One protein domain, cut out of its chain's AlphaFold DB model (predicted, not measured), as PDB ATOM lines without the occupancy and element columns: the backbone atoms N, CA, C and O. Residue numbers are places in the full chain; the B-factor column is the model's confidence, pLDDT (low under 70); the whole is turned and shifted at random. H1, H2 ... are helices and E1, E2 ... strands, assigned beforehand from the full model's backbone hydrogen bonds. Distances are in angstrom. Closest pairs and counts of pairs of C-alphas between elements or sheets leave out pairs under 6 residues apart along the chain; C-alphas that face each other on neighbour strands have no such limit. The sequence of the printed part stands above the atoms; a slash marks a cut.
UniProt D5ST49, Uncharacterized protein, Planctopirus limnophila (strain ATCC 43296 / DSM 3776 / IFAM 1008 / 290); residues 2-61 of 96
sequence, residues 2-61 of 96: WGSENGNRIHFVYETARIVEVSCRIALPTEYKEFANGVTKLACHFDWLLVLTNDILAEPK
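Overview. This is residues 2 to 61 of the 96 residues of an uncharacterized protein of Planctopirus limnophila (strain ATCC 43296 / DSM 3776 / IFAM 1008 / 290) (UniProt D5ST49). A long two-stranded hairpin, E1 and E2, is followed by one helix, H1, set off from E1, and a tail, residues 47 to 61, that folds back on itself. Residues 29 to 35, of which 33 to 35 belong to H1, stick out. The 60 printed residues hold E1, E2 and H1 in that order, an antiparallel sheet, mixed class, with under half of the residues in named elements. The whole is loose, radius of gyration of the C-alphas 13.1 A, spans 40 by 31 by 19 A.

Arrangement. E1, residues 9 to 15, and E2, residues 18 to 25, form a hairpin at 163 degrees; N 11 and O 23 are 2.7 A apart, within hydrogen-bond range. H1, residues 33 to 46, is apart from E1; every O i to N i+4 pair in H1 is within hydrogen-bond range. Residues 50 to 51 pair antiparallel with residues 57 to 58.

Along the chain. E1 begins at C-alpha 9 (-36.399, 15.404, -13.542) and spans 19.9 A, E2 21.2 A. H1 spans 20.2 A to C-alpha 46 (-41.390, 8.537, 3.156).

Size, cuts and confidence. The farthest C-alphas, Thr 16 and Glu 31, are 40.9 A apart. The printed part has no cut and no long link. In this model pLDDT is under 70 at residues 2 to 7, 30 and 55.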
ATOM      1  N   TRP A   2     -47.187  13.565 -22.070       40.62
ATOM      2  CA  TRP A   2     -46.498  12.311 -22.414       40.62
ATOM      3  C   TRP A   2     -45.634  12.591 -23.644       40.62
ATOM      4  O   TRP A   2     -46.157  12.866 -24.719       40.62
ATOM      5  N   GLY A   3     -44.320  12.620 -23.451       41.34
ATOM      6  CA  GLY A   3     -43.336  12.996 -24.459       41.34
ATOM      7  C   GLY A   3     -41.951  12.519 -24.034       41.34
ATOM      8  O   GLY A   3     -41.649  12.435 -22.845       41.34
ATOM      9  N   SER A   4     -41.146  12.146 -25.017       48.34
ATOM     10  CA  SER A   4     -39.839  11.496 -24.928       48.34
ATOM     11  C   SER A   4     -38.746  12.355 -24.267       48.34
ATOM     12  O   SER A   4     -37.785  12.755 -24.922       48.34
ATOM     13  N   GLU A   5     -38.856  12.643 -22.974       54.22
ATOM     14  CA  GLU A   5     -37.784  13.290 -22.211       54.22
ATOM     15  C   GLU A   5     -36.954  12.226 -21.477       54.22
ATOM     16  O   GLU A   5     -37.292  11.766 -20.385       54.22
ATOM     17  N   ASN A   6     -35.860  11.802 -22.113       56.66
ATOM     18  CA  ASN A   6     -34.843  10.943 -21.509       56.66
ATOM     19  C   ASN A   6     -33.914  11.806 -20.640       56.66
ATOM     20  O   ASN A   6     -32.908  12.316 -21.121       56.66
ATOM     21  N   GLY A   7     -34.263  12.002 -19.368       68.94
ATOM     22  CA  GLY A   7     -33.431  12.756 -18.431       68.94
ATOM     23  C   GLY A   7     -33.916  12.684 -16.986       68.94
ATOM     24  O   GLY A   7     -35.047  12.277 -16.712       68.94
ATOM     25  N   ASN A   8     -33.039  13.085 -16.062       78.31
ATOM     26  CA  ASN A   8     -33.401  13.263 -14.658       78.31
ATOM     27  C   ASN A   8     -34.344  14.464 -14.528       78.31
ATOM     28  O   ASN A   8     -34.064  15.525 -15.088       78.31
ATOM     29  N   ARG A   9     -35.437  14.324 -13.779       82.50
ATOM     30  CA  ARG A   9     -36.399  15.404 -13.542       82.50
ATOM     31  C   ARG A   9     -36.886  15.383 -12.107       82.50
ATOM     32  O   ARG A   9     -37.184  14.320 -11.579       82.50
ATOM     33  N   ILE A  10     -37.040  16.566 -11.528       84.62
ATOM     34  CA  ILE A  10     -37.795  16.776 -10.297       84.62
ATOM     35  C   ILE A  10     -38.958  17.702 -10.646       84.62
ATOM     36  O   ILE A  10     -38.768  18.718 -11.315       84.62
ATOM     37  N   HIS A  11     -40.157  17.319 -10.241       86.69
ATOM     38  CA  HIS A  11     -41.399  18.036 -10.455       86.69
ATOM     39  C   HIS A  11     -42.028  18.347  -9.101       86.69
ATOM     40  O   HIS A  11     -42.101  17.479  -8.233       86.69
ATOM     41  N   PHE A  12     -42.481  19.585  -8.942       88.06
ATOM     42  CA  PHE A  12     -43.197  20.052  -7.765       88.06
ATOM     43  C   PHE A  12     -44.558  20.564  -8.223       88.06
ATOM     44  O   PHE A  12     -44.622  21.425  -9.102       88.06
ATOM     45  N   VAL A  13     -45.631  20.051  -7.629       88.50
ATOM     46  CA  VAL A  13     -46.976  20.601  -7.811       88.50
ATOM     47  C   VAL A  13     -47.269  21.506  -6.633       88.50
ATOM     48  O   VAL A  13     -47.065  21.119  -5.480       88.50
ATOM     49  N   TYR A  14     -47.752  22.708  -6.934       89.56
ATOM     50  CA  TYR A  14     -48.142  23.688  -5.934       89.56
ATOM     51  C   TYR A  14     -49.644  23.942  -5.987       89.56
ATOM     52  O   TYR A  14     -50.203  24.128  -7.065       89.56
ATOM     53  N   GLU A  15     -50.259  24.071  -4.818       90.44
ATOM     54  CA  GLU A  15     -51.611  24.586  -4.650       90.44
ATOM     55  C   GLU A  15     -51.589  25.715  -3.623       90.44
ATOM     56  O   GLU A  15     -51.131  25.541  -2.493       90.44
ATOM     57  N   THR A  16     -52.026  26.911  -4.026       88.06
ATOM     58  CA  THR A  16     -52.072  28.101  -3.152       88.06
ATOM     59  C   THR A  16     -50.760  28.323  -2.373       88.06
ATOM     60  O   THR A  16     -50.751  28.544  -1.164       88.06
ATOM     61  N   ALA A  17     -49.626  28.222  -3.079       86.19
ATOM     62  CA  ALA A  17     -48.257  28.331  -2.551       86.19
ATOM     63  C   ALA A  17     -47.779  27.202  -1.607       86.19
ATOM     64  O   ALA A  17     -46.700  27.313  -1.025       86.19
ATOM     65  N   ARG A  18     -48.513  26.091  -1.484       83.25
ATOM     66  CA  ARG A  18     -48.071  24.877  -0.777       83.25
ATOM     67  C   ARG A  18     -47.684  23.792  -1.768       83.25
ATOM     68  O   ARG A  18     -48.369  23.620  -2.766       83.25
ATOM     69  N   ILE A  19     -46.609  23.058  -1.493       84.44
ATOM     70  CA  ILE A  19     -46.250  21.873  -2.283       84.44
ATOM     71  C   ILE A  19     -47.235  20.760  -1.926       84.44
ATOM     72  O   ILE A  19     -47.303  20.368  -0.762       84.44
ATOM     73  N   VAL A  20     -47.978  20.268  -2.914       85.06
ATOM     74  CA  VAL A  20     -48.942  19.163  -2.754       85.06
ATOM     75  C   VAL A  20     -48.427  17.854  -3.344       85.06
ATOM     76  O   VAL A  20     -48.835  16.783  -2.912       85.06
ATOM     77  N   GLU A  21     -47.475  17.918  -4.276       83.56
ATOM     78  CA  GLU A  21     -46.839  16.737  -4.859       83.56
ATOM     79  C   GLU A  21     -45.363  17.017  -5.144       83.56
ATOM     80  O   GLU A  21     -44.997  18.094  -5.627       83.56
ATOM     81  N   VAL A  22     -44.520  16.017  -4.888       82.50
ATOM     82  CA  VAL A  22     -43.136  15.971  -5.359       82.50
ATOM     83  C   VAL A  22     -42.956  14.677  -6.139       82.50
ATOM     84  O   VAL A  22     -43.163  13.595  -5.598       82.50
ATOM     85  N   SER A  23     -42.539  14.779  -7.396       84.19
ATOM     86  CA  SER A  23     -42.256  13.632  -8.255       84.19
ATOM     87  C   SER A  23     -40.834  13.726  -8.786       84.19
ATOM     88  O   SER A  23     -40.374  14.794  -9.189       84.19
ATOM     89  N   CYS A  24     -40.103  12.615  -8.767       81.94
ATOM     90  CA  CYS A  24     -38.720  12.568  -9.216       81.94
ATOM     91  C   CYS A  24     -38.506  11.377 -10.149       81.94
ATOM     92  O   CYS A  24     -38.831  10.241  -9.811       81.94
ATOM     93  N   ARG A  25     -37.914  11.636 -11.314       81.62
ATOM     94  CA  ARG A  25     -37.404  10.626 -12.238       81.62
ATOM     95  C   ARG A  25     -35.890  10.722 -12.245       81.62
ATOM     96  O   ARG A  25     -35.345  11.771 -12.577       81.62
ATOM     97  N   ILE A  26     -35.215   9.622 -11.941       77.25
ATOM     98  CA  ILE A  26     -33.756   9.537 -12.007       77.25
ATOM     99  C   ILE A  26     -33.401   8.356 -12.903       77.25
ATOM    100  O   ILE A  26     -33.793   7.222 -12.635       77.25
ATOM    101  N   ALA A  27     -32.677   8.622 -13.985       76.19
ATOM    102  CA  ALA A  27     -31.992   7.603 -14.755       76.19
ATOM    103  C   ALA A  27     -30.840   7.070 -13.902       76.19
ATOM    104  O   ALA A  27     -29.904   7.798 -13.570       76.19
ATOM    105  N   LEU A  28     -30.949   5.803 -13.520       71.00
ATOM    106  CA  LEU A  28     -30.002   5.122 -12.654       71.00
ATOM    107  C   LEU A  28     -29.218   4.088 -13.465       71.00
ATOM    108  O   LEU A  28     -29.770   3.032 -13.778       71.00
ATOM    109  N   PRO A  29     -27.949   4.366 -13.822       70.12
ATOM    110  CA  PRO A  29     -27.081   3.357 -14.410       70.12
ATOM    111  C   PRO A  29     -26.856   2.226 -13.402       70.12
ATOM    112  O   PRO A  29     -26.714   2.460 -12.197       70.12
ATOM    113  N   THR A  30     -26.818   0.990 -13.890       66.31
ATOM    114  CA  THR A  30     -26.697  -0.224 -13.067       66.31
ATOM    115  C   THR A  30     -25.396  -0.291 -12.261       66.31
ATOM    116  O   THR A  30     -25.335  -1.026 -11.272       66.31
ATOM    117  N   GLU A  31     -24.373   0.493 -12.617       74.56
ATOM    118  CA  GLU A  31     -23.123   0.611 -11.857       74.56
ATOM    119  C   GLU A  31     -23.252   1.343 -10.502       74.56
ATOM    120  O   GLU A  31     -22.405   1.148  -9.630       74.56
ATOM    121  N   TYR A  32     -24.325   2.106 -10.248       79.94
ATOM    122  CA  TYR A  32     -24.478   2.915  -9.025       79.94
ATOM    123  C   TYR A  32     -25.368   2.258  -7.958       79.94
ATOM    124  O   TYR A  32     -26.350   2.836  -7.482       79.94
ATOM    125  N   LYS A  33     -25.004   1.041  -7.536       79.25
ATOM    126  CA  LYS A  33     -25.762   0.259  -6.535       79.25
ATOM    127  C   LYS A  33     -25.996   1.003  -5.215       79.25
ATOM    128  O   LYS A  33     -27.076   0.895  -4.640       79.25
ATOM    129  N   GLU A  34     -25.009   1.754  -4.728       83.94
ATOM    130  CA  GLU A  34     -25.137   2.509  -3.472       83.94
ATOM    131  C   GLU A  34     -26.198   3.608  -3.563       83.94
ATOM    132  O   GLU A  34     -27.015   3.753  -2.653       83.94
ATOM    133  N   PHE A  35     -26.238   4.330  -4.684       81.69
ATOM    134  CA  PHE A  35     -27.241   5.363  -4.915       81.69
ATOM    135  C   PHE A  35     -28.641   4.757  -5.036       81.69
ATOM    136  O   PHE A  35     -29.567   5.235  -4.385       81.69
ATOM    137  N   ALA A  36     -28.792   3.672  -5.805       78.44
ATOM    138  CA  ALA A  36     -30.067   2.965  -5.929       78.44
ATOM    139  C   ALA A  36     -30.585   2.501  -4.556       78.44
ATOM    140  O   ALA A  36     -31.739   2.743  -4.213       78.44
ATOM    141  N   ASN A  37     -29.709   1.936  -3.719       82.12
ATOM    142  CA  ASN A  37     -30.051   1.567  -2.344       82.12
ATOM    143  C   ASN A  37     -30.460   2.778  -1.490       82.12
ATOM    144  O   ASN A  37     -31.360   2.664  -0.658       82.12
ATOM    145  N   GLY A  38     -29.809   3.929  -1.672       84.06
ATOM    146  CA  GLY A  38     -30.173   5.181  -1.007       84.06
ATOM    147  C   GLY A  38     -31.574   5.664  -1.391       84.06
ATOM    148  O   GLY A  38     -32.376   5.970  -0.509       84.06
ATOM    149  N   VAL A  39     -31.895   5.660  -2.688       80.69
ATOM    150  CA  VAL A  39     -33.225   6.033  -3.201       80.69
ATOM    151  C   VAL A  39     -34.301   5.096  -2.664       80.69
ATOM    152  O   VAL A  39     -35.314   5.572  -2.158       80.69
ATOM    153  N   THR A  40     -34.068   3.780  -2.678       79.19
ATOM    154  CA  THR A  40     -35.015   2.806  -2.116       79.19
ATOM    155  C   THR A  40     -35.246   3.041  -0.624       79.19
ATOM    156  O   THR A  40     -36.386   3.039  -0.169       79.19
ATOM    157  N   LYS A  41     -34.188   3.307   0.157       82.75
ATOM    158  CA  LYS A  41     -34.323   3.622   1.589       82.75
ATOM    159  C   LYS A  41     -35.146   4.887   1.831       82.75
ATOM    160  O   LYS A  41     -35.968   4.891   2.744       82.75
ATOM    161  N   LEU A  42     -34.944   5.933   1.028       82.25
ATOM    162  CA  LEU A  42     -35.742   7.160   1.104       82.25
ATOM    163  C   LEU A  42     -37.207   6.893   0.755       82.25
ATOM    164  O   LEU A  42     -38.082   7.284   1.523       82.25
ATOM    165  N   ALA A  43     -37.467   6.171  -0.337       80.50
ATOM    166  CA  ALA A  43     -38.822   5.809  -0.738       80.50
ATOM    167  C   ALA A  43     -39.543   5.022   0.366       80.50
ATOM    168  O   ALA A  43     -40.664   5.358   0.724       80.50
ATOM    169  N   CYS A  44     -38.878   4.050   0.999       78.25
ATOM    170  CA  CYS A  44     -39.451   3.314   2.127       78.25
ATOM    171  C   CYS A  44     -39.659   4.168   3.389       78.25
ATOM    172  O   CYS A  44     -40.546   3.860   4.186       78.25
ATOM    173  N   HIS A  45     -38.819   5.181   3.621       81.31
ATOM    174  CA  HIS A  45     -38.936   6.069   4.780       81.31
ATOM    175  C   HIS A  45     -40.124   7.025   4.645       81.31
ATOM    176  O   HIS A  45     -40.856   7.220   5.612       81.31
ATOM    177  N   PHE A  46     -40.317   7.587   3.452       78.12
ATOM    178  CA  PHE A  46     -41.390   8.537   3.156       78.12
ATOM    179  C   PHE A  46     -42.646   7.898   2.552       78.12
ATOM    180  O   PHE A  46     -43.580   8.615   2.203       78.12
ATOM    181  N   ASP A  47     -42.668   6.572   2.441       80.19
ATOM    182  CA  ASP A  47     -43.773   5.793   1.878       80.19
ATOM    183  C   ASP A  47     -44.132   6.180   0.432       80.19
ATOM    184  O   ASP A  47     -45.291   6.329   0.054       80.19
ATOM    185  N   TRP A  48     -43.104   6.388  -0.391       83.50
ATOM    186  CA  TRP A  48     -43.259   6.775  -1.788       83.50
ATOM    187  C   TRP A  48     -43.534   5.584  -2.696       83.50
ATOM    188  O   TRP A  48     -42.986   4.497  -2.517       83.50
ATOM    189  N   LEU A  49     -44.293   5.849  -3.758       82.81
ATOM    190  CA  LEU A  49     -44.388   4.961  -4.906       82.81
ATOM    191  C   LEU A  49     -43.068   4.989  -5.688       82.81
ATOM    192  O   LEU A  49     -42.659   6.043  -6.180       82.81
ATOM    193  N   LEU A  50     -42.420   3.836  -5.843       82.88
ATOM    194  CA  LEU A  50     -41.231   3.698  -6.682       82.88
ATOM    195  C   LEU A  50     -41.570   2.879  -7.925       82.88
ATOM    196  O   LEU A  50     -41.902   1.702  -7.822       82.88
ATOM    197  N   VAL A  51     -41.442   3.496  -9.098       81.38
ATOM    198  CA  VAL A  51     -41.604   2.821 -10.391       81.38
ATOM    199  C   VAL A  51     -40.223   2.565 -10.979       81.38
ATOM    200  O   VAL A  51     -39.483   3.504 -11.282       81.38
ATOM    201  N   LEU A  52     -39.861   1.296 -11.138       75.31
ATOM    202  CA  LEU A  52     -38.644   0.892 -11.833       75.31
ATOM    203  C   LEU A  52     -38.922   0.737 -13.333       75.31
ATOM    204  O   LEU A  52     -40.038   0.457 -13.758       75.31
ATOM    205  N   THR A  53     -37.891   0.906 -14.159       71.88
ATOM    206  CA  THR A  53     -37.994   0.865 -15.632       71.88
ATOM    207  C   THR A  53     -38.386  -0.497 -16.208       71.88
ATOM    208  O   THR A  53     -38.657  -0.588 -17.400       71.88
ATOM    209  N   ASN A  54     -38.401  -1.547 -15.391       70.88
ATOM    210  CA  ASN A  54     -38.870  -2.888 -15.732       70.88
ATOM    211  C   ASN A  54     -40.291  -3.169 -15.205       70.88
ATOM    212  O   ASN A  54     -40.613  -4.321 -14.925       70.88
ATOM    213  N   ASP A  55     -41.091  -2.118 -15.011       66.81
ATOM    214  CA  ASP A  55     -42.463  -2.154 -14.489       66.81
ATOM    215  C   ASP A  55     -42.599  -2.764 -13.083       66.81
ATOM    216  O   ASP A  55     -43.699  -3.088 -12.635       66.81
ATOM    217  N   ILE A  56     -41.492  -2.891 -12.341       71.88
ATOM    218  CA  ILE A  56     -41.555  -3.245 -10.925       71.88
ATOM    219  C   ILE A  56     -41.997  -2.014 -10.137       71.88
ATOM    220  O   ILE A  56     -41.352  -0.963 -10.172       71.88
ATOM    221  N   LEU A  57     -43.075  -2.193  -9.384       76.94
ATOM    222  CA  LEU A  57     -43.635  -1.202  -8.486       76.94
ATOM    223  C   LEU A  57     -43.254  -1.555  -7.046       76.94
ATOM    224  O   LEU A  57     -43.574  -2.644  -6.571       76.94
ATOM    225  N   ALA A  58     -42.579  -0.645  -6.345       75.25
ATOM    226  CA  ALA A  58     -42.557  -0.683  -4.887       75.25
ATOM    227  C   ALA A  58     -43.694   0.209  -4.390       75.25
ATOM    228  O   ALA A  58     -43.667   1.429  -4.571       75.25
ATOM    229  N   GLU A  59     -44.719  -0.428  -3.837       75.56
ATOM    230  CA  GLU A  59     -45.926   0.241  -3.373       75.56
ATOM    231  C   GLU A  59     -45.738   0.817  -1.960       75.56
ATOM    232  O   GLU A  59     -45.005   0.236  -1.148       75.56
ATOM    233  N   PRO A  60     -46.422   1.931  -1.643       76.56
ATOM    234  CA  PRO A  60     -46.584   2.397  -0.273       76.56
ATOM    235  C   PRO A  60     -47.135   1.291   0.634       76.56
ATOM    236  O   PRO A  60     -47.867   0.396   0.199       76.56
ATOM    237  N   LYS A  61     -46.821   1.351   1.925       82.25
ATOM    238  CA  LYS A  61     -47.293   0.376   2.907       82.25
ATOM    239  C   LYS A  61     -48.807   0.477   3.032       82.25
ATOM    240  O   LYS A  61     -49.344   1.509   3.430       82.25
TER     241      LYS A  61